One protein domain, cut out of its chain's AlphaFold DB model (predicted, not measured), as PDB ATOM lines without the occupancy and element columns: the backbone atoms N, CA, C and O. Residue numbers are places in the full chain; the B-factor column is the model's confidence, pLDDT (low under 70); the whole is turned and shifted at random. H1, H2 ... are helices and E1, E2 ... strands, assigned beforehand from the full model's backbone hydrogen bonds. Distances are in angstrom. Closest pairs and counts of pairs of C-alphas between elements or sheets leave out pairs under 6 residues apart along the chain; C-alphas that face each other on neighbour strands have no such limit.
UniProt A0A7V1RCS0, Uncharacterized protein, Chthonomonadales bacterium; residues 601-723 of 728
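This is residues 601 to 723 of the 728 residues of an uncharacterized protein of Chthonomonadales bacterium (UniProt A0A7V1RCS0). A small, twisted parallel sheet has H1 packed along one face over E2, while H2 stands by the E3 edge and the short H3 and H4 pack together towards the E4 edge. H5, near the last printed residue, packs on the last part of H1. The 123 printed residues run E1 H1 E2 H2 E3 H3 E4 H4 H5, five named helices and four named strands, with sheet order E3 E2 E1 E4, all parallel, and the class is mixed, helices and strands. The whole is compact, with a radius of gyration of the C-alphas of 13.8 A and spans of 39 by 36 by 22 A.

E1, residues 601 to 604, is an inner strand. H1, residues 611 to 624, is on the sheet at a height over the sheet of 9.6 A, over E2, residues 631 to 636, and along the strands at 2 degrees to E2 on the local plane. E1 and E2 are parallel at 28 degrees, with N 602 and O 632 2.8 A apart. E1, H1, E2 form a strand-helix-strand unit, two parallel neighbour strands with a helix between, with a right-handed crossover. H2, residues 645 to 658, only grazes the sheet with residues 645 to 652. H1 and H2 only just touch, with 3 pairs of C-alphas within 8 A, made by residues 615 to 618 and 652 to 655 alone; the closest C-alphas are those of Glu 615 and Leu 655, 7.3 A apart. They run the same way at a steep tilt of 54 degrees. E3, residues 668 to 672, is an edge strand parallel to E2, with N 633 and O 668 2.8 A apart; E2, H2, E3 form a second such right-handed unit. H3, residues 682 to 686, leads to edge strand E4, residues 690 to 692, parallel to E1, with N 603 and O 690 2.9 A apart. E3, H3, E4 form a split unit, with E2 and E1 between its strands, also right-handed. H3 touches H4, residues 697 to 705, closest at the C-alphas of Trp 682 and Leu 702, 5.7 A. Residues 710 to 711 pair in parallel with 691 to 692 of E4. H5, residues 716 to 719, touches H1, closest at the C-alphas of Val 624 and Ala 717, 5.9 A. H3, H4 and H5 only graze the sheet. Each O i to N i+4 pair is within hydrogen-bond range in H1, H2, H3 and H4; H5 is too short for one.

E1 begins at C-alpha 601, (-94.100, 37.569, -0.546). H1 measures 20.2 A, H2 20.0 A, E2 15.8 A, E3 12.7 A and H4 12.2 A. H2 begins at C-alpha 645, (-77.720, 26.717, 2.263), and H5 ends at C-alpha 719, (-99.803, 37.893, -9.613).

The two C-alphas farthest apart, those of Gly 660 and Glu 679, are 39.9 A apart. The printed part has no cut and no long link; H3 to E4 and E4 to H4 are tight. The mean pLDDT of the printed part is 88.8, and no printed residue is under 70.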
ATOM      1  N   ARG A 601     -94.940  38.774  -0.533       91.75
ATOM      2  CA  ARG A 601     -94.100  37.569  -0.546       91.75
ATOM      3  C   ARG A 601     -94.714  36.445  -1.378       91.75
ATOM      4  O   ARG A 601     -95.815  35.986  -1.079       91.75
ATOM      5  N   VAL A 602     -93.981  35.951  -2.368       94.12
ATOM      6  CA  VAL A 602     -94.269  34.694  -3.065       94.12
ATOM      7  C   VAL A 602     -93.465  33.587  -2.390       94.12
ATOM      8  O   VAL A 602     -92.246  33.542  -2.507       94.12
ATOM      9  N   LEU A 603     -94.143  32.704  -1.662       95.31
ATOM     10  CA  LEU A 603     -93.519  31.570  -0.984       95.31
ATOM     11  C   LEU A 603     -93.413  30.373  -1.933       95.31
ATOM     12  O   LEU A 603     -94.398  29.991  -2.567       95.31
ATOM     13  N   ALA A 604     -92.253  29.725  -1.962       94.81
ATOM     14  CA  ALA A 604     -92.077  28.442  -2.627       94.81
ATOM     15  C   ALA A 604     -91.235  27.482  -1.783       94.81
ATOM     16  O   ALA A 604     -90.248  27.866  -1.155       94.81
ATOM     17  N   LEU A 605     -91.637  26.211  -1.788       92.69
ATOM     18  CA  LEU A 605     -90.967  25.106  -1.103       92.69
ATOM     19  C   LEU A 605     -90.495  24.102  -2.170       92.69
ATOM     20  O   LEU A 605     -91.170  23.093  -2.385       92.69
ATOM     21  N   PRO A 606     -89.424  24.419  -2.922       88.56
ATOM     22  CA  PRO A 606     -88.982  23.583  -4.032       88.56
ATOM     23  C   PRO A 606     -88.354  22.268  -3.558       88.56
ATOM     24  O   PRO A 606     -87.752  22.198  -2.485       88.56
ATOM     25  N   ASP A 607     -88.422  21.242  -4.408       86.19
ATOM     26  CA  ASP A 607     -87.556  20.074  -4.285       86.19
ATOM     27  C   ASP A 607     -86.158  20.446  -4.805       86.19
ATOM     28  O   ASP A 607     -85.927  20.601  -6.007       86.19
ATOM     29  N   TRP A 608     -85.209  20.608  -3.885       86.81
ATOM     30  CA  TRP A 608     -83.840  21.016  -4.208       86.81
ATOM     31  C   TRP A 608     -83.051  19.963  -5.006       86.81
ATOM     32  O   TRP A 608     -82.027  20.301  -5.609       86.81
ATOM     33  N   VAL A 609     -83.538  18.716  -5.069       83.94
ATOM     34  CA  VAL A 609     -82.988  17.663  -5.938       83.94
ATOM     35  C   VAL A 609     -83.400  17.907  -7.393       83.94
ATOM     36  O   VAL A 609     -82.590  17.760  -8.316       83.94
ATOM     37  N   GLN A 610     -84.635  18.358  -7.623       85.38
ATOM     38  CA  GLN A 610     -85.168  18.650  -8.953       85.38
ATOM     39  C   GLN A 610     -84.739  20.036  -9.434       85.38
ATOM     40  O   GLN A 610     -85.488  21.008  -9.402       85.38
ATOM     41  N   THR A 611     -83.510  20.110  -9.949       85.81
ATOM     42  CA  THR A 611     -82.874  21.377 -10.352       85.81
ATOM     43  C   THR A 611     -83.736  22.221 -11.298       85.81
ATOM     44  O   THR A 611     -83.888  23.419 -11.080       85.81
ATOM     45  N   ALA A 612     -84.384  21.599 -12.286       87.38
ATOM     46  CA  ALA A 612     -85.238  22.314 -13.233       87.38
ATOM     47  C   ALA A 612     -86.430  23.027 -12.563       87.38
ATOM     48  O   ALA A 612     -86.877  24.053 -13.065       87.38
ATOM     49  N   GLN A 613     -86.954  22.515 -11.444       84.88
ATOM     50  CA  GLN A 613     -88.136  23.079 -10.793       84.88
ATOM     51  C   GLN A 613     -87.849  24.471 -10.217       84.88
ATOM     52  O   GLN A 613     -88.570  25.423 -10.514       84.88
ATOM     53  N   TRP A 614     -86.793  24.600  -9.412       89.69
ATOM     54  CA  TRP A 614     -86.458  25.874  -8.778       89.69
ATOM     55  C   TRP A 614     -85.732  26.826  -9.735       89.69
ATOM     56  O   TRP A 614     -85.971  28.029  -9.656       89.69
ATOM     57  N   GLU A 615     -84.916  26.322 -10.676       93.62
ATOM     58  CA  GLU A 615     -84.275  27.177 -11.688       93.62
ATOM     59  C   GLU A 615     -85.325  27.856 -12.577       93.62
ATOM     60  O   GLU A 615     -85.252  29.064 -12.800       93.62
ATOM     61  N   ASN A 616     -86.346  27.113 -13.025       93.00
ATOM     62  CA  ASN A 616     -87.438  27.683 -13.817       93.00
ATOM     63  C   ASN A 616     -88.250  28.707 -13.018       93.00
ATOM     64  O   ASN A 616     -88.633  29.732 -13.574       93.00
ATOM     65  N   LEU A 617     -88.491  28.460 -11.728       93.69
ATOM     66  CA  LEU A 617     -89.213  29.397 -10.869       93.69
ATOM     67  C   LEU A 617     -88.443  30.712 -10.672       93.69
ATOM     68  O   LEU A 617     -89.031  31.788 -10.770       93.69
ATOM     69  N   VAL A 618     -87.132  30.635 -10.420       94.19
ATOM     70  CA  VAL A 618     -86.265  31.821 -10.314       94.19
ATOM     71  C   VAL A 618     -86.229  32.570 -11.645       94.19
ATOM     72  O   VAL A 618     -86.385  33.793 -11.664       94.19
ATOM     73  N   ALA A 619     -86.086  31.848 -12.760       93.50
ATOM     74  CA  ALA A 619     -86.068  32.448 -14.087       93.50
ATOM     75  C   ALA A 619     -87.391  33.155 -14.420       93.50
ATOM     76  O   ALA A 619     -87.392  34.273 -14.932       93.50
ATOM     77  N   GLU A 620     -88.518  32.528 -14.082       93.06
ATOM     78  CA  GLU A 620     -89.849  33.101 -14.240       93.06
ATOM     79  C   GLU A 620     -90.022  34.363 -13.386       93.06
ATOM     80  O   GLU A 620     -90.490  35.386 -13.883       93.06
ATOM     81  N   HIS A 621     -89.601  34.329 -12.119       93.62
ATOM     82  CA  HIS A 621     -89.677  35.486 -11.230       93.62
ATOM     83  C   HIS A 621     -88.887  36.679 -11.784       93.62
ATOM     84  O   HIS A 621     -89.425  37.782 -11.859       93.62
ATOM     85  N   CYS A 622     -87.668  36.441 -12.277       93.06
ATOM     86  CA  CYS A 622     -86.832  37.464 -12.911       93.06
ATOM     87  C   CYS A 622     -87.376  37.963 -14.260       93.06
ATOM     88  O   CYS A 622     -87.055  39.071 -14.683       93.06
ATOM     89  N   ALA A 623     -88.192  37.164 -14.955       91.06
ATOM     90  CA  ALA A 623     -88.862  37.587 -16.183       91.06
ATOM     91  C   ALA A 623     -90.103  38.456 -15.908       91.06
ATOM     92  O   ALA A 623     -90.490  39.273 -16.747       91.06
ATOM     93  N   VAL A 624     -90.749  38.271 -14.753       90.00
ATOM     94  CA  VAL A 624     -92.001  38.953 -14.389       90.00
ATOM     95  C   VAL A 624     -91.761  40.209 -13.545       90.00
ATOM     96  O   VAL A 624     -92.542  41.159 -13.660       90.00
ATOM     97  N   PHE A 625     -90.715  40.242 -12.722       91.06
ATOM     98  CA  PHE A 625     -90.442  41.314 -11.762       91.06
ATOM     99  C   PHE A 625     -89.025  41.872 -11.907       91.06
ATOM    100  O   PHE A 625     -88.133  41.217 -12.446       91.06
ATOM    101  N   HIS A 626     -88.824  43.096 -11.424       88.75
ATOM    102  CA  HIS A 626     -87.570  43.838 -11.535       88.75
ATOM    103  C   HIS A 626     -87.079  44.331 -10.167       88.75
ATOM    104  O   HIS A 626     -87.837  44.389  -9.198       88.75
ATOM    105  N   ALA A 627     -85.802  44.718 -10.091       85.62
ATOM    106  CA  ALA A 627     -85.248  45.355  -8.900       85.62
ATOM    107  C   ALA A 627     -86.080  46.583  -8.483       85.62
ATOM    108  O   ALA A 627     -86.346  47.474  -9.292       85.62
ATOM    109  N   GLY A 628     -86.487  46.623  -7.210       81.88
ATOM    110  CA  GLY A 628     -87.325  47.684  -6.639       81.88
ATOM    111  C   GLY A 628     -88.834  47.411  -6.662       81.88
ATOM    112  O   GLY A 628     -89.572  48.138  -5.993       81.88
ATOM    113  N   ASP A 629     -89.306  46.367  -7.356       86.56
ATOM    114  CA  ASP A 629     -90.688  45.906  -7.190       86.56
ATOM    115  C   ASP A 629     -90.903  45.435  -5.736       86.56
ATOM    116  O   ASP A 629     -90.034  44.769  -5.172       86.56
ATOM    117  N   PRO A 630     -92.054  45.733  -5.096       87.94
ATOM    118  CA  PRO A 630     -92.317  45.365  -3.704       87.94
ATOM    119  C   PRO A 630     -92.730  43.888  -3.590       87.94
ATOM    120  O   PRO A 630     -93.776  43.572  -3.017       87.94
ATOM    121  N   VAL A 631     -91.946  42.986  -4.180       89.50
ATOM    122  CA  VAL A 631     -92.196  41.546  -4.255       89.50
ATOM    123  C   VAL A 631     -90.931  40.771  -3.898       89.50
ATOM    124  O   VAL A 631     -89.862  41.057  -4.419       89.50
ATOM    125  N   GLU A 632     -91.076  39.780  -3.021       91.94
ATOM    126  CA  GLU A 632     -89.996  38.895  -2.561       91.94
ATOM    127  C   GLU A 632     -90.337  37.463  -2.990       91.94
ATOM    128  O   GLU A 632     -91.409  36.960  -2.639       91.94
ATOM    129  N   LEU A 633     -89.451  36.785  -3.724       93.69
ATOM    130  CA  LEU A 633     -89.502  35.331  -3.886       93.69
ATOM    131  C   LEU A 633     -88.796  34.672  -2.695       93.69
ATOM    132  O   LEU A 633     -87.570  34.614  -2.628       93.69
ATOM    133  N   ALA A 634     -89.584  34.146  -1.764       93.81
ATOM    134  CA  ALA A 634     -89.110  33.446  -0.579       93.81
ATOM    135  C   ALA A 634     -88.992  31.939  -0.859       93.81
ATOM    136  O   ALA A 634     -89.988  31.211  -0.866       93.81
ATOM    137  N   LEU A 635     -87.765  31.464  -1.072       94.19
ATOM    138  CA  LEU A 635     -87.445  30.054  -1.285       94.19
ATOM    139  C   LEU A 635     -87.136  29.385   0.057       94.19
ATOM    140  O   LEU A 635     -86.202  29.774   0.754       94.19
ATOM    141  N   ARG A 636     -87.895  28.355   0.434       92.62
ATOM    142  CA  ARG A 636     -87.635  27.580   1.655       92.62
ATOM    143  C   ARG A 636     -86.633  26.460   1.387       92.62
ATOM    144  O   ARG A 636     -86.854  25.613   0.525       92.62
ATOM    145  N   LEU A 637     -85.595  26.396   2.212       90.25
ATOM    146  CA  LEU A 637     -84.712  25.244   2.345       90.25
ATOM    147  C   LEU A 637     -84.888  24.649   3.741       90.25
ATOM    148  O   LEU A 637     -84.644  25.331   4.731       90.25
ATOM    149  N   ASP A 638     -85.337  23.398   3.828       83.38
ATOM    150  CA  ASP A 638     -85.403  22.692   5.108       83.38
ATOM    151  C   ASP A 638     -83.992  22.229   5.512       83.38
ATOM    152  O   ASP A 638     -83.391  21.457   4.757       83.38
ATOM    153  N   PRO A 639     -83.452  22.641   6.674       77.56
ATOM    154  CA  PRO A 639     -82.147  22.171   7.149       77.56
ATOM    155  C   PRO A 639     -82.043  20.648   7.263       77.56
ATOM    156  O   PRO A 639     -80.960  20.089   7.103       77.56
ATOM    157  N   ALA A 640     -83.166  19.961   7.494       74.31
ATOM    158  CA  ALA A 640     -83.208  18.507   7.582       74.31
ATOM    159  C   ALA A 640     -83.045  17.806   6.217       74.31
ATOM    160  O   ALA A 640     -82.814  16.600   6.176       74.31
ATOM    161  N   SER A 641     -83.122  18.541   5.101       75.44
ATOM    162  CA  SER A 641     -82.943  17.986   3.749       75.44
ATOM    163  C   SER A 641     -81.501  17.570   3.432       75.44
ATOM    164  O   SER A 641     -81.262  16.911   2.422       75.44
ATOM    165  N   GLY A 642     -80.529  17.963   4.267       73.50
ATOM    166  CA  GLY A 642     -79.102  17.713   4.046       73.50
ATOM    167  C   GLY A 642     -78.463  18.588   2.961       73.50
ATOM    168  O   GLY A 642     -77.265  18.463   2.713       73.50
ATOM    169  N   ALA A 643     -79.230  19.476   2.319       79.44
ATOM    170  CA  ALA A 643     -78.705  20.445   1.365       79.44
ATOM    171  C   ALA A 643     -78.090  21.662   2.080       79.44
ATOM    172  O   ALA A 643     -78.661  22.210   3.022       79.44
ATOM    173  N   ASP A 644     -76.915  22.086   1.608       87.50
ATOM    174  CA  ASP A 644     -76.170  23.215   2.165       87.50
ATOM    175  C   ASP A 644     -76.733  24.546   1.644       87.50
ATOM    176  O   ASP A 644     -76.746  24.812   0.437       87.50
ATOM    177  N   ALA A 645     -77.176  25.400   2.567       90.12
ATOM    178  CA  ALA A 645     -77.720  26.717   2.263       90.12
ATOM    179  C   ALA A 645     -76.740  27.603   1.478       90.12
ATOM    180  O   ALA A 645     -77.162  28.279   0.540       90.12
ATOM    181  N   ALA A 646     -75.441  27.567   1.798       91.06
ATOM    182  CA  ALA A 646     -74.427  28.340   1.087       91.06
ATOM    183  C   ALA A 646     -74.245  27.828  -0.347       91.06
ATOM    184  O   ALA A 646     -74.119  28.615  -1.287       91.06
ATOM    185  N   GLN A 647     -74.296  26.507  -0.538       90.81
ATOM    186  CA  GLN A 647     -74.209  25.911  -1.868       90.81
ATOM    187  C   GLN A 647     -75.432  26.251  -2.724       90.81
ATOM    188  O   GLN A 647     -75.292  26.549  -3.911       90.81
ATOM    189  N   ILE A 648     -76.632  26.218  -2.143       91.19
ATOM    190  CA  ILE A 648     -77.860  26.605  -2.838       91.19
ATOM    191  C   ILE A 648     -77.847  28.095  -3.193       91.19
ATOM    192  O   ILE A 648     -78.126  28.433  -4.342       91.19
ATOM    193  N   ALA A 649     -77.459  28.969  -2.261       91.56
ATOM    194  CA  ALA A 649     -77.315  30.400  -2.521       91.56
ATOM    195  C   ALA A 649     -76.343  30.662  -3.686       91.56
ATOM    196  O   ALA A 649     -76.710  31.325  -4.655       91.56
ATOM    197  N   TYR A 650     -75.170  30.019  -3.674       92.25
ATOM    198  CA  TYR A 650     -74.205  30.103  -4.772       92.25
ATOM    199  C   TYR A 650     -74.792  29.630  -6.114       92.25
ATOM    200  O   TYR A 650     -74.558  30.231  -7.161       92.25
ATOM    201  N   ARG A 651     -75.594  28.558  -6.124       92.38
ATOM    202  CA  ARG A 651     -76.254  28.078  -7.353       92.38
ATOM    203  C   ARG A 651     -77.281  29.074  -7.893       92.38
ATOM    204  O   ARG A 651     -77.392  29.195  -9.114       92.38
ATOM    205  N   ILE A 652     -78.004  29.772  -7.017       92.06
ATOM    206  CA  ILE A 652     -78.935  30.842  -7.404       92.06
ATOM    207  C   ILE A 652     -78.153  32.004  -8.030       92.06
ATOM    208  O   ILE A 652     -78.488  32.421  -9.135       92.06
ATOM    209  N   GLU A 653     -77.059  32.454  -7.410       92.12
ATOM    210  CA  GLU A 653     -76.189  33.507  -7.964       92.12
ATOM    211  C   GLU A 653     -75.665  33.141  -9.363       92.12
ATOM    212  O   GLU A 653     -75.805  33.905 -10.318       92.12
ATOM    213  N   ARG A 654     -75.155  31.914  -9.535       93.19
ATOM    214  CA  ARG A 654     -74.682  31.407 -10.836       93.19
ATOM    215  C   ARG A 654     -75.791  31.301 -11.883       93.19
ATOM    216  O   ARG A 654     -75.509  31.366 -13.081       93.19
ATOM    217  N   LEU A 655     -77.040  31.076 -11.477       93.12
ATOM    218  CA  LEU A 655     -78.183  31.120 -12.389       93.12
ATOM    219  C   LEU A 655     -78.457  32.556 -12.846       93.12
ATOM    220  O   LEU A 655     -78.581  32.771 -14.049       93.12
ATOM    221  N   LEU A 656     -78.479  33.522 -11.924       92.88
ATOM    222  CA  LEU A 656     -78.680  34.940 -12.244       92.88
ATOM    223  C   LEU A 656     -77.600  35.463 -13.204       92.88
ATOM    224  O   LEU A 656     -77.924  36.092 -14.213       92.88
ATOM    225  N   GLU A 657     -76.333  35.093 -12.984       92.12
ATOM    226  CA  GLU A 657     -75.232  35.415 -13.902       92.12
ATOM    227  C   GLU A 657     -75.446  34.838 -15.310       92.12
ATOM    228  O   GLU A 657     -75.246  35.535 -16.305       92.12
ATOM    229  N   ARG A 658     -75.881  33.571 -15.418       93.06
ATOM    230  CA  ARG A 658     -76.197  32.936 -16.715       93.06
ATOM    231  C   ARG A 658     -77.350  33.635 -17.435       93.06
ATOM    232  O   ARG A 658     -77.397  33.604 -18.661       93.06
ATOM    233  N   MET A 659     -78.260  34.252 -16.685       92.00
ATOM    234  CA  MET A 659     -79.356  35.064 -17.214       92.00
ATOM    235  C   MET A 659     -78.930  36.497 -17.572       92.00
ATOM    236  O   MET A 659     -79.739  37.250 -18.109       92.00
ATOM    237  N   GLY A 660     -77.677  36.883 -17.305       90.12
ATOM    238  CA  GLY A 660     -77.167  38.229 -17.562       90.12
ATOM    239  C   GLY A 660     -77.657  39.285 -16.565       90.12
ATOM    240  O   GLY A 660     -77.609  40.473 -16.880       90.12
ATOM    241  N   LEU A 661     -78.134  38.875 -15.385       87.56
ATOM    242  CA  LEU A 661     -78.589  39.771 -14.321       87.56
ATOM    243  C   LEU A 661     -77.492  39.916 -13.264       87.56
ATOM    244  O   LEU A 661     -77.084  38.934 -12.648       87.56
ATOM    245  N   ALA A 662     -77.029  41.148 -13.041       80.88
ATOM    246  CA  ALA A 662     -76.212  41.449 -11.870       80.88
ATOM    247  C   ALA A 662     -77.094  41.419 -10.600       80.88
ATOM    248  O   ALA A 662     -78.270  41.789 -10.701       80.88
ATOM    249  N   PRO A 663     -76.570  41.012  -9.427       74.06
ATOM    250  CA  PRO A 663     -77.352  40.890  -8.190       74.06
ATOM    251  C   PRO A 663     -78.160  42.144  -7.829       74.06
ATOM    252  O   PRO A 663     -79.309  42.041  -7.417       74.06
ATOM    253  N   GLU A 664     -77.606  43.335  -8.058       78.81
ATOM    254  CA  GLU A 664     -78.248  44.630  -7.808       78.81
ATOM    255  C   GLU A 664     -79.417  44.965  -8.756       78.81
ATOM    256  O   GLU A 664     -80.205  45.867  -8.472       78.81
ATOM    257  N   HIS A 665     -79.537  44.252  -9.878       83.62
ATOM    258  CA  HIS A 665     -80.602  44.420 -10.872       83.62
ATOM    259  C   HIS A 665     -81.631  43.278 -10.843       83.62
ATOM    260  O   HIS A 665     -82.633  43.341 -11.561       83.62
ATOM    261  N   ALA A 666     -81.405  42.246 -10.026       85.62
ATOM    262  CA  ALA A 666     -82.354  41.160  -9.825       85.62
ATOM    263  C   ALA A 666     -83.492  41.590  -8.870       85.62
ATOM    264  O   ALA A 666     -83.263  42.389  -7.958       85.62
ATOM    265  N   PRO A 667     -84.727  41.088  -9.060       88.69
ATOM    266  CA  PRO A 667     -85.776  41.220  -8.048       88.69
ATOM    267  C   PRO A 667     -85.405  40.459  -6.760       88.69
ATOM    268  O   PRO A 667     -84.526  39.597  -6.772       88.69
ATOM    269  N   ASP A 668     -86.073  40.783  -5.650       90.81
ATOM    270  CA  ASP A 668     -85.738  40.238  -4.329       90.81
ATOM    271  C   ASP A 668     -86.003  38.725  -4.260       90.81
ATOM    272  O   ASP A 668     -87.141  38.262  -4.367       90.81
ATOM    273  N   ILE A 669     -84.935  37.945  -4.078       92.69
ATOM    274  CA  ILE A 669     -84.973  36.492  -3.909       92.69
ATOM    275  C   ILE A 669     -84.272  36.166  -2.597       92.69
ATOM    276  O   ILE A 669     -83.065  36.357  -2.457       92.69
ATOM    277  N   THR A 670     -85.021  35.616  -1.645       91.56
ATOM    278  CA  THR A 670     -84.500  35.262  -0.323       91.56
ATOM    279  C   THR A 670     -84.550  33.752  -0.114       91.56
ATOM    280  O   THR A 670     -85.575  33.105  -0.338       91.56
ATOM    281  N   LEU A 671     -83.441  33.184   0.364       91.81
ATOM    282  CA  LEU A 671     -83.360  31.792   0.796       91.81
ATOM    283  C   LEU A 671     -83.591  31.699   2.311       91.81
ATOM    284  O   LEU A 671     -82.776  32.157   3.108       91.81
ATOM    285  N   HIS A 672     -84.689  31.069   2.721       89.44
ATOM    286  CA  HIS A 672     -85.005  30.825   4.126       89.44
ATOM    287  C   HIS A 672     -84.509  29.445   4.551       89.44
ATOM    288  O   HIS A 672     -85.180  28.439   4.303       89.44
ATOM    289  N   ALA A 673     -83.366  29.410   5.232       89.12
ATOM    290  CA  ALA A 673     -82.752  28.188   5.756       89.12
ATOM    291  C   ALA A 673     -82.819  28.074   7.289       89.12
ATOM    292  O   ALA A 673     -82.266  27.143   7.858       89.12
ATOM    293  N   GLU A 674     -83.513  28.984   7.977       85.62
ATOM    294  CA  GLU A 674     -83.610  28.924   9.440       85.62
ATOM    295  C   GLU A 674     -84.323  27.638   9.904       85.62
ATOM    296  O   GLU A 674     -85.310  27.218   9.274       85.62
ATOM    297  N   PRO A 675     -83.859  26.982  10.983       84.69
ATOM    298  CA  PRO A 675     -84.547  25.836  11.559       84.69
ATOM    299  C   PRO A 675     -85.952  26.217  12.018       84.69
ATOM    300  O   PRO A 675     -86.169  27.250  12.648       84.69
ATOM    301  N   LEU A 676     -86.916  25.352  11.720       84.00
ATOM    302  CA  LEU A 676     -88.293  25.513  12.158       84.00
ATOM    303  C   LEU A 676     -88.779  24.171  12.682       84.00
ATOM    304  O   LEU A 676     -88.567  23.146  12.034       84.00
ATOM    305  N   CYS A 677     -89.429  24.176  13.846       85.31
ATOM    306  CA  CYS A 677     -90.105  22.980  14.328       85.31
ATOM    307  C   CYS A 677     -91.106  22.512  13.251       85.31
ATOM    308  O   CYS A 677     -91.826  23.355  12.710       85.31
ATOM    309  N   PRO A 678     -91.193  21.207  12.932       84.44
ATOM    310  CA  PRO A 678     -92.150  20.709  11.946       84.44
ATOM    311  C   PRO A 678     -93.594  21.169  12.211       84.44
ATOM    312  O   PRO A 678     -94.292  21.573  11.286       84.44
ATOM    313  N   GLU A 679     -94.017  21.210  13.480       87.38
ATOM    314  CA  GLU A 679     -95.352  21.687  13.876       87.38
ATOM    315  C   GLU A 679     -95.568  23.199  13.647       87.38
ATOM    316  O   GLU A 679     -96.703  23.668  13.710       87.38
ATOM    317  N   ASP A 680     -94.506  23.971  13.397       89.00
ATOM    318  CA  ASP A 680     -94.539  25.417  13.156       89.00
ATOM    319  C   ASP A 680     -94.435  25.800  11.675       89.00
ATOM    320  O   ASP A 680     -94.438  26.990  11.357       89.00
ATOM    321  N   GLN A 681     -94.401  24.834  10.748       89.12
ATOM    322  CA  GLN A 681     -94.319  25.101   9.302       89.12
ATOM    323  C   GLN A 681     -95.408  26.051   8.785       89.12
ATOM    324  O   GLN A 681     -95.164  26.830   7.862       89.12
ATOM    325  N   TRP A 682     -96.583  26.061   9.416       90.94
ATOM    326  CA  TRP A 682     -97.668  26.994   9.109       90.94
ATOM    327  C   TRP A 682     -97.245  28.474   9.201       90.94
ATOM    328  O   TRP A 682     -97.802  29.312   8.489       90.94
ATOM    329  N   ARG A 683     -96.232  28.815  10.016       88.88
ATOM    330  CA  ARG A 683     -95.715  30.189  10.156       88.88
ATOM    331  C   ARG A 683     -95.150  30.740   8.847       88.88
ATOM    332  O   ARG A 683     -95.231  31.942   8.625       88.88
ATOM    333  N   LEU A 684     -94.635  29.874   7.968       89.38
ATOM    334  CA  LEU A 684     -94.138  30.272   6.645       89.38
ATOM    335  C   LEU A 684     -95.260  30.851   5.771       89.38
ATOM    336  O   LEU A 684     -95.034  31.787   5.009       89.38
ATOM    337  N   PHE A 685     -96.470  30.307   5.908       91.88
ATOM    338  CA  PHE A 685     -97.629  30.671   5.099       91.88
ATOM    339  C   PHE A 685     -98.341  31.917   5.631       91.88
ATOM    340  O   PHE A 685     -98.909  32.665   4.845       91.88
ATOM    341  N   ARG A 686     -98.280  32.185   6.943       84.00
ATOM    342  CA  ARG A 686     -98.981  33.317   7.580       84.00
ATOM    343  C   ARG A 686     -98.678  34.666   6.918       84.00
ATOM    344  O   ARG A 686     -99.574  35.489   6.774       84.00
ATOM    345  N   ASP A 687     -97.424  34.870   6.523       79.94
ATOM    346  CA  ASP A 687     -96.942  36.143   5.981       79.94
ATOM    347  C   ASP A 687     -96.761  36.092   4.443       79.94
ATOM    348  O   ASP A 687     -96.144  36.981   3.856       79.94
ATOM    349  N   ALA A 688     -97.280  35.053   3.771       90.75
ATOM    350  CA  ALA A 688     -97.188  34.885   2.320       90.75
ATOM    351  C   ALA A 688     -98.350  35.579   1.583       90.75
ATOM    352  O   ALA A 688     -99.519  35.420   1.926       90.75
ATOM    353  N   GLY A 689     -98.038  36.322   0.519       90.62
ATOM    354  CA  GLY A 689     -99.027  36.902  -0.397       90.62
ATOM    355  C   GLY A 689     -99.536  35.910  -1.451       90.62
ATOM    356  O   GLY A 689    -100.666  36.034  -1.929       90.62
ATOM    357  N   ALA A 690     -98.715  34.918  -1.805       94.06
ATOM    358  CA  ALA A 690     -99.066  33.772  -2.642       94.06
ATOM    359  C   ALA A 690     -98.132  32.586  -2.344       94.06
ATOM    360  O   ALA A 690     -97.007  32.783  -1.883       94.06
ATOM    361  N   PHE A 691     -98.582  31.370  -2.647       95.81
ATOM    362  CA  PHE A 691     -97.806  30.136  -2.528       95.81
ATOM    363  C   PHE A 691     -97.737  29.416  -3.879       95.81
ATOM    364  O   PHE A 691     -98.762  29.215  -4.533       95.81
ATOM    365  N   VAL A 692     -96.536  29.015  -4.289       95.00
ATOM    366  CA  VAL A 692     -96.317  28.178  -5.476       95.00
ATOM    367  C   VAL A 692     -96.517  26.718  -5.099       95.00
ATOM    368  O   VAL A 692     -95.775  26.191  -4.272       95.00
ATOM    369  N   ASP A 693     -97.502  26.064  -5.714       93.06
ATOM    370  CA  ASP A 693     -97.848  24.678  -5.406       93.06
ATOM    371  C   ASP A 693     -96.650  23.741  -5.602       93.06
ATOM    372  O   ASP A 693     -96.099  23.618  -6.697       93.06
ATOM    373  N   SER A 694     -96.269  23.056  -4.526       88.62
ATOM    374  CA  SER A 694     -95.198  22.062  -4.537       88.62
ATOM    375  C   SER A 694     -95.710  20.643  -4.808       88.62
ATOM    376  O   SER A 694     -94.915  19.707  -4.823       88.62
ATOM    377  N   GLY A 695     -97.029  20.446  -4.930       88.44
ATOM    378  CA  GLY A 695     -97.663  19.130  -5.053       88.44
ATOM    379  C   GLY A 695     -97.754  18.340  -3.741       88.44
ATOM    380  O   GLY A 695     -98.291  17.235  -3.730       88.44
ATOM    381  N   VAL A 696     -97.268  18.894  -2.623       90.50
ATOM    382  CA  VAL A 696     -97.316  18.251  -1.301       90.50
ATOM    383  C   VAL A 696     -98.652  18.589  -0.621       90.50
ATOM    384  O   VAL A 696     -98.914  19.772  -0.378       90.50
ATOM    385  N   PRO A 697     -99.490  17.594  -0.255       93.25
ATOM    386  CA  PRO A 697    -100.811  17.842   0.329       93.25
ATOM    387  C   PRO A 697    -100.789  18.720   1.584       93.25
ATOM    388  O   PRO A 697    -101.654  19.578   1.747       93.25
ATOM    389  N   LEU A 698     -99.779  18.551   2.446       92.31
ATOM    390  CA  LEU A 698     -99.618  19.371   3.646       92.31
ATOM    391  C   LEU A 698     -99.412  20.851   3.302       92.31
ATOM    392  O   LEU A 698    -100.100  21.696   3.861       92.31
ATOM    393  N   HIS A 699     -98.519  21.184   2.365       93.31
ATOM    394  CA  HIS A 699     -98.255  22.582   2.000       93.31
ATOM    395  C   HIS A 699     -99.505  23.263   1.435       93.31
ATOM    396  O   HIS A 699     -99.802  24.405   1.779       93.31
ATOM    397  N   ARG A 700    -100.281  22.534   0.625       93.69
ATOM    398  CA  ARG A 700    -101.587  22.990   0.143       93.69
ATOM    399  C   ARG A 700    -102.553  23.249   1.300       93.69
ATOM    400  O   ARG A 700    -103.137  24.325   1.358       93.69
ATOM    401  N   ALA A 701    -102.677  22.312   2.239       93.12
ATOM    402  CA  ALA A 701    -103.541  22.474   3.407       93.12
ATOM    403  C   ALA A 701    -103.126  23.668   4.288       93.12
ATOM    404  O   ALA A 701    -103.993  24.381   4.792       93.12
ATOM    405  N   LEU A 702    -101.821  23.914   4.447       94.62
ATOM    406  CA  LEU A 702    -101.285  25.069   5.175       94.62
ATOM    407  C   LEU A 702    -101.592  26.392   4.463       94.62
ATOM    408  O   LEU A 702    -102.035  27.342   5.109       94.62
ATOM    409  N   ALA A 703    -101.412  26.449   3.140       94.44
ATOM    410  CA  ALA A 703    -101.772  27.615   2.337       94.44
ATOM    411  C   ALA A 703    -103.279  27.908   2.415       94.44
ATOM    412  O   ALA A 703    -103.672  29.044   2.675       94.44
ATOM    413  N   GLU A 704    -104.122  26.881   2.273       94.31
ATOM    414  CA  GLU A 704    -105.577  26.994   2.411       94.31
ATOM    415  C   GLU A 704    -105.983  27.480   3.808       94.31
ATOM    416  O   GLU A 704    -106.808  28.387   3.925       94.31
ATOM    417  N   ALA A 705    -105.385  26.925   4.867       92.06
ATOM    418  CA  ALA A 705    -105.660  27.328   6.244       92.06
ATOM    419  C   ALA A 705    -105.272  28.791   6.520       92.06
ATOM    420  O   ALA A 705    -105.969  29.476   7.266       92.06
ATOM    421  N   ALA A 706    -104.200  29.279   5.890       91.00
ATOM    422  CA  ALA A 706    -103.757  30.667   5.979       91.00
ATOM    423  C   ALA A 706    -104.503  31.622   5.019       91.00
ATOM    424  O   ALA A 706    -104.263  32.828   5.049       91.00
ATOM    425  N   GLY A 707    -105.398  31.116   4.160       91.94
ATOM    426  CA  GLY A 707    -106.060  31.918   3.125       91.94
ATOM    427  C   GLY A 707    -105.105  32.414   2.030       91.94
ATOM    428  O   GLY A 707    -105.408  33.388   1.335       91.94
ATOM    429  N   VAL A 708    -103.951  31.762   1.880       93.81
ATOM    430  CA  VAL A 708    -102.917  32.118   0.908       93.81
ATOM    431  C   VAL A 708    -103.313  31.581  -0.469       93.81
ATOM    432  O   VAL A 708    -103.563  30.384  -0.621       93.81
ATOM    433  N   PRO A 709    -103.349  32.430  -1.507       93.12
ATOM    434  CA  PRO A 709    -103.606  31.994  -2.871       93.12
ATOM    435  C   PRO A 709    -102.555  30.996  -3.355       93.12
ATOM    436  O   PRO A 709    -101.361  31.295  -3.332       93.12
ATOM    437  N   ILE A 710    -103.012  29.851  -3.854       94.81
ATOM    438  CA  ILE A 710    -102.153  28.830  -4.457       94.81
ATOM    439  C   ILE A 710    -102.069  29.088  -5.961       94.81
ATOM    440  O   ILE A 710    -103.097  29.232  -6.627       94.81
ATOM    441  N   ILE A 711    -100.854  29.128  -6.497       93.69
ATOM    442  CA  ILE A 711    -100.585  29.274  -7.929       93.69
ATOM    443  C   ILE A 711     -99.770  28.093  -8.451       93.69
ATOM    444  O   ILE A 711     -98.977  27.496  -7.725       93.69
ATOM    445  N   LEU A 712     -99.968  27.760  -9.724       91.38
ATOM    446  CA  LEU A 712     -99.175  26.735 -10.394       91.38
ATOM    447  C   LEU A 712     -97.796  27.294 -10.787       91.38
ATOM    448  O   LEU A 712     -97.694  28.488 -11.095       91.38
ATOM    449  N   PRO A 713     -96.750  26.449 -10.840       85.38
ATOM    450  CA  PRO A 713     -95.490  26.811 -11.488       85.38
ATOM    451  C   PRO A 713     -95.740  27.335 -12.916       85.38
ATOM    452  O   PRO A 713     -96.579  26.781 -13.629       85.38
ATOM    453  N   GLY A 714     -95.051  28.399 -13.345       85.44
ATOM    454  CA  GLY A 714     -95.271  29.011 -14.663       85.44
ATOM    455  C   GLY A 714     -96.417  30.032 -14.727       85.44
ATOM    456  O   GLY A 714     -96.810  30.430 -15.822       85.44
ATOM    457  N   SER A 715     -97.003  30.418 -13.585       89.69
ATOM    458  CA  SER A 715     -98.142  31.352 -13.510       89.69
ATOM    459  C   SER A 715     -97.893  32.619 -12.671       89.69
ATOM    460  O   SER A 715     -98.851  33.312 -12.318       89.69
ATOM    461  N   LEU A 716     -96.642  32.979 -12.363       88.94
ATOM    462  CA  LEU A 716     -96.286  34.186 -11.598       88.94
ATOM    463  C   LEU A 716     -96.782  35.474 -12.260       88.94
ATOM    464  O   LEU A 716     -97.151  36.420 -11.564       88.94
ATOM    465  N   ALA A 717     -96.871  35.507 -13.592       85.69
ATOM    466  CA  ALA A 717     -97.413  36.650 -14.329       85.69
ATOM    467  C   ALA A 717     -98.842  37.027 -13.882       85.69
ATOM    468  O   ALA A 717     -99.194  38.208 -13.879       85.69
ATOM    469  N   ALA A 718     -99.646  36.055 -13.429       83.94
ATOM    470  CA  ALA A 718    -101.000  36.294 -12.927       83.94
ATOM    471  C   ALA A 718    -101.028  37.097 -11.610       83.94
ATOM    472  O   ALA A 718    -102.051  37.694 -11.268       83.94
ATOM    473  N   LEU A 719     -99.911  37.154 -10.873       83.88
ATOM    474  CA  LEU A 719     -99.803  37.893  -9.613       83.88
ATOM    475  C   LEU A 719     -99.571  39.397  -9.803       83.88
ATOM    476  O   LEU A 719     -99.849  40.155  -8.873       83.88
ATOM    477  N   ARG A 720     -99.142  39.857 -10.991       78.94
ATOM    478  CA  ARG A 720     -98.842  41.282 -11.251       78.94
ATOM    479  C   ARG A 720     -99.992  42.219 -10.878       78.94
ATOM    480  O   ARG A 720     -99.762  43.282 -10.319       78.94
ATOM    481  N   HIS A 721    -101.240  41.817 -11.112       75.19
ATOM    482  CA  HIS A 721    -102.409  42.641 -10.777       75.19
ATOM    483  C   HIS A 721    -102.686  42.760  -9.267       75.19
ATOM    484  O   HIS A 721    -103.423  43.654  -8.847       75.19
ATOM    485  N   ARG A 722    -102.123  41.861  -8.449       74.69
ATOM    486  CA  ARG A 722    -102.295  41.825  -6.986       74.69
ATOM    487  C   ARG A 722    -101.207  42.606  -6.252       74.69
ATOM    488  O   ARG A 722    -101.416  43.007  -5.111       74.69
ATOM    489  N   ILE A 723    -100.086  42.852  -6.920       73.50
ATOM    490  CA  ILE A 723     -98.946  43.617  -6.423       73.50
ATOM    491  C   ILE A 723     -99.172  45.070  -6.858       73.50
ATOM    492  O   ILE A 723     -98.724  45.502  -7.916       73.50
TER     493      ILE A 723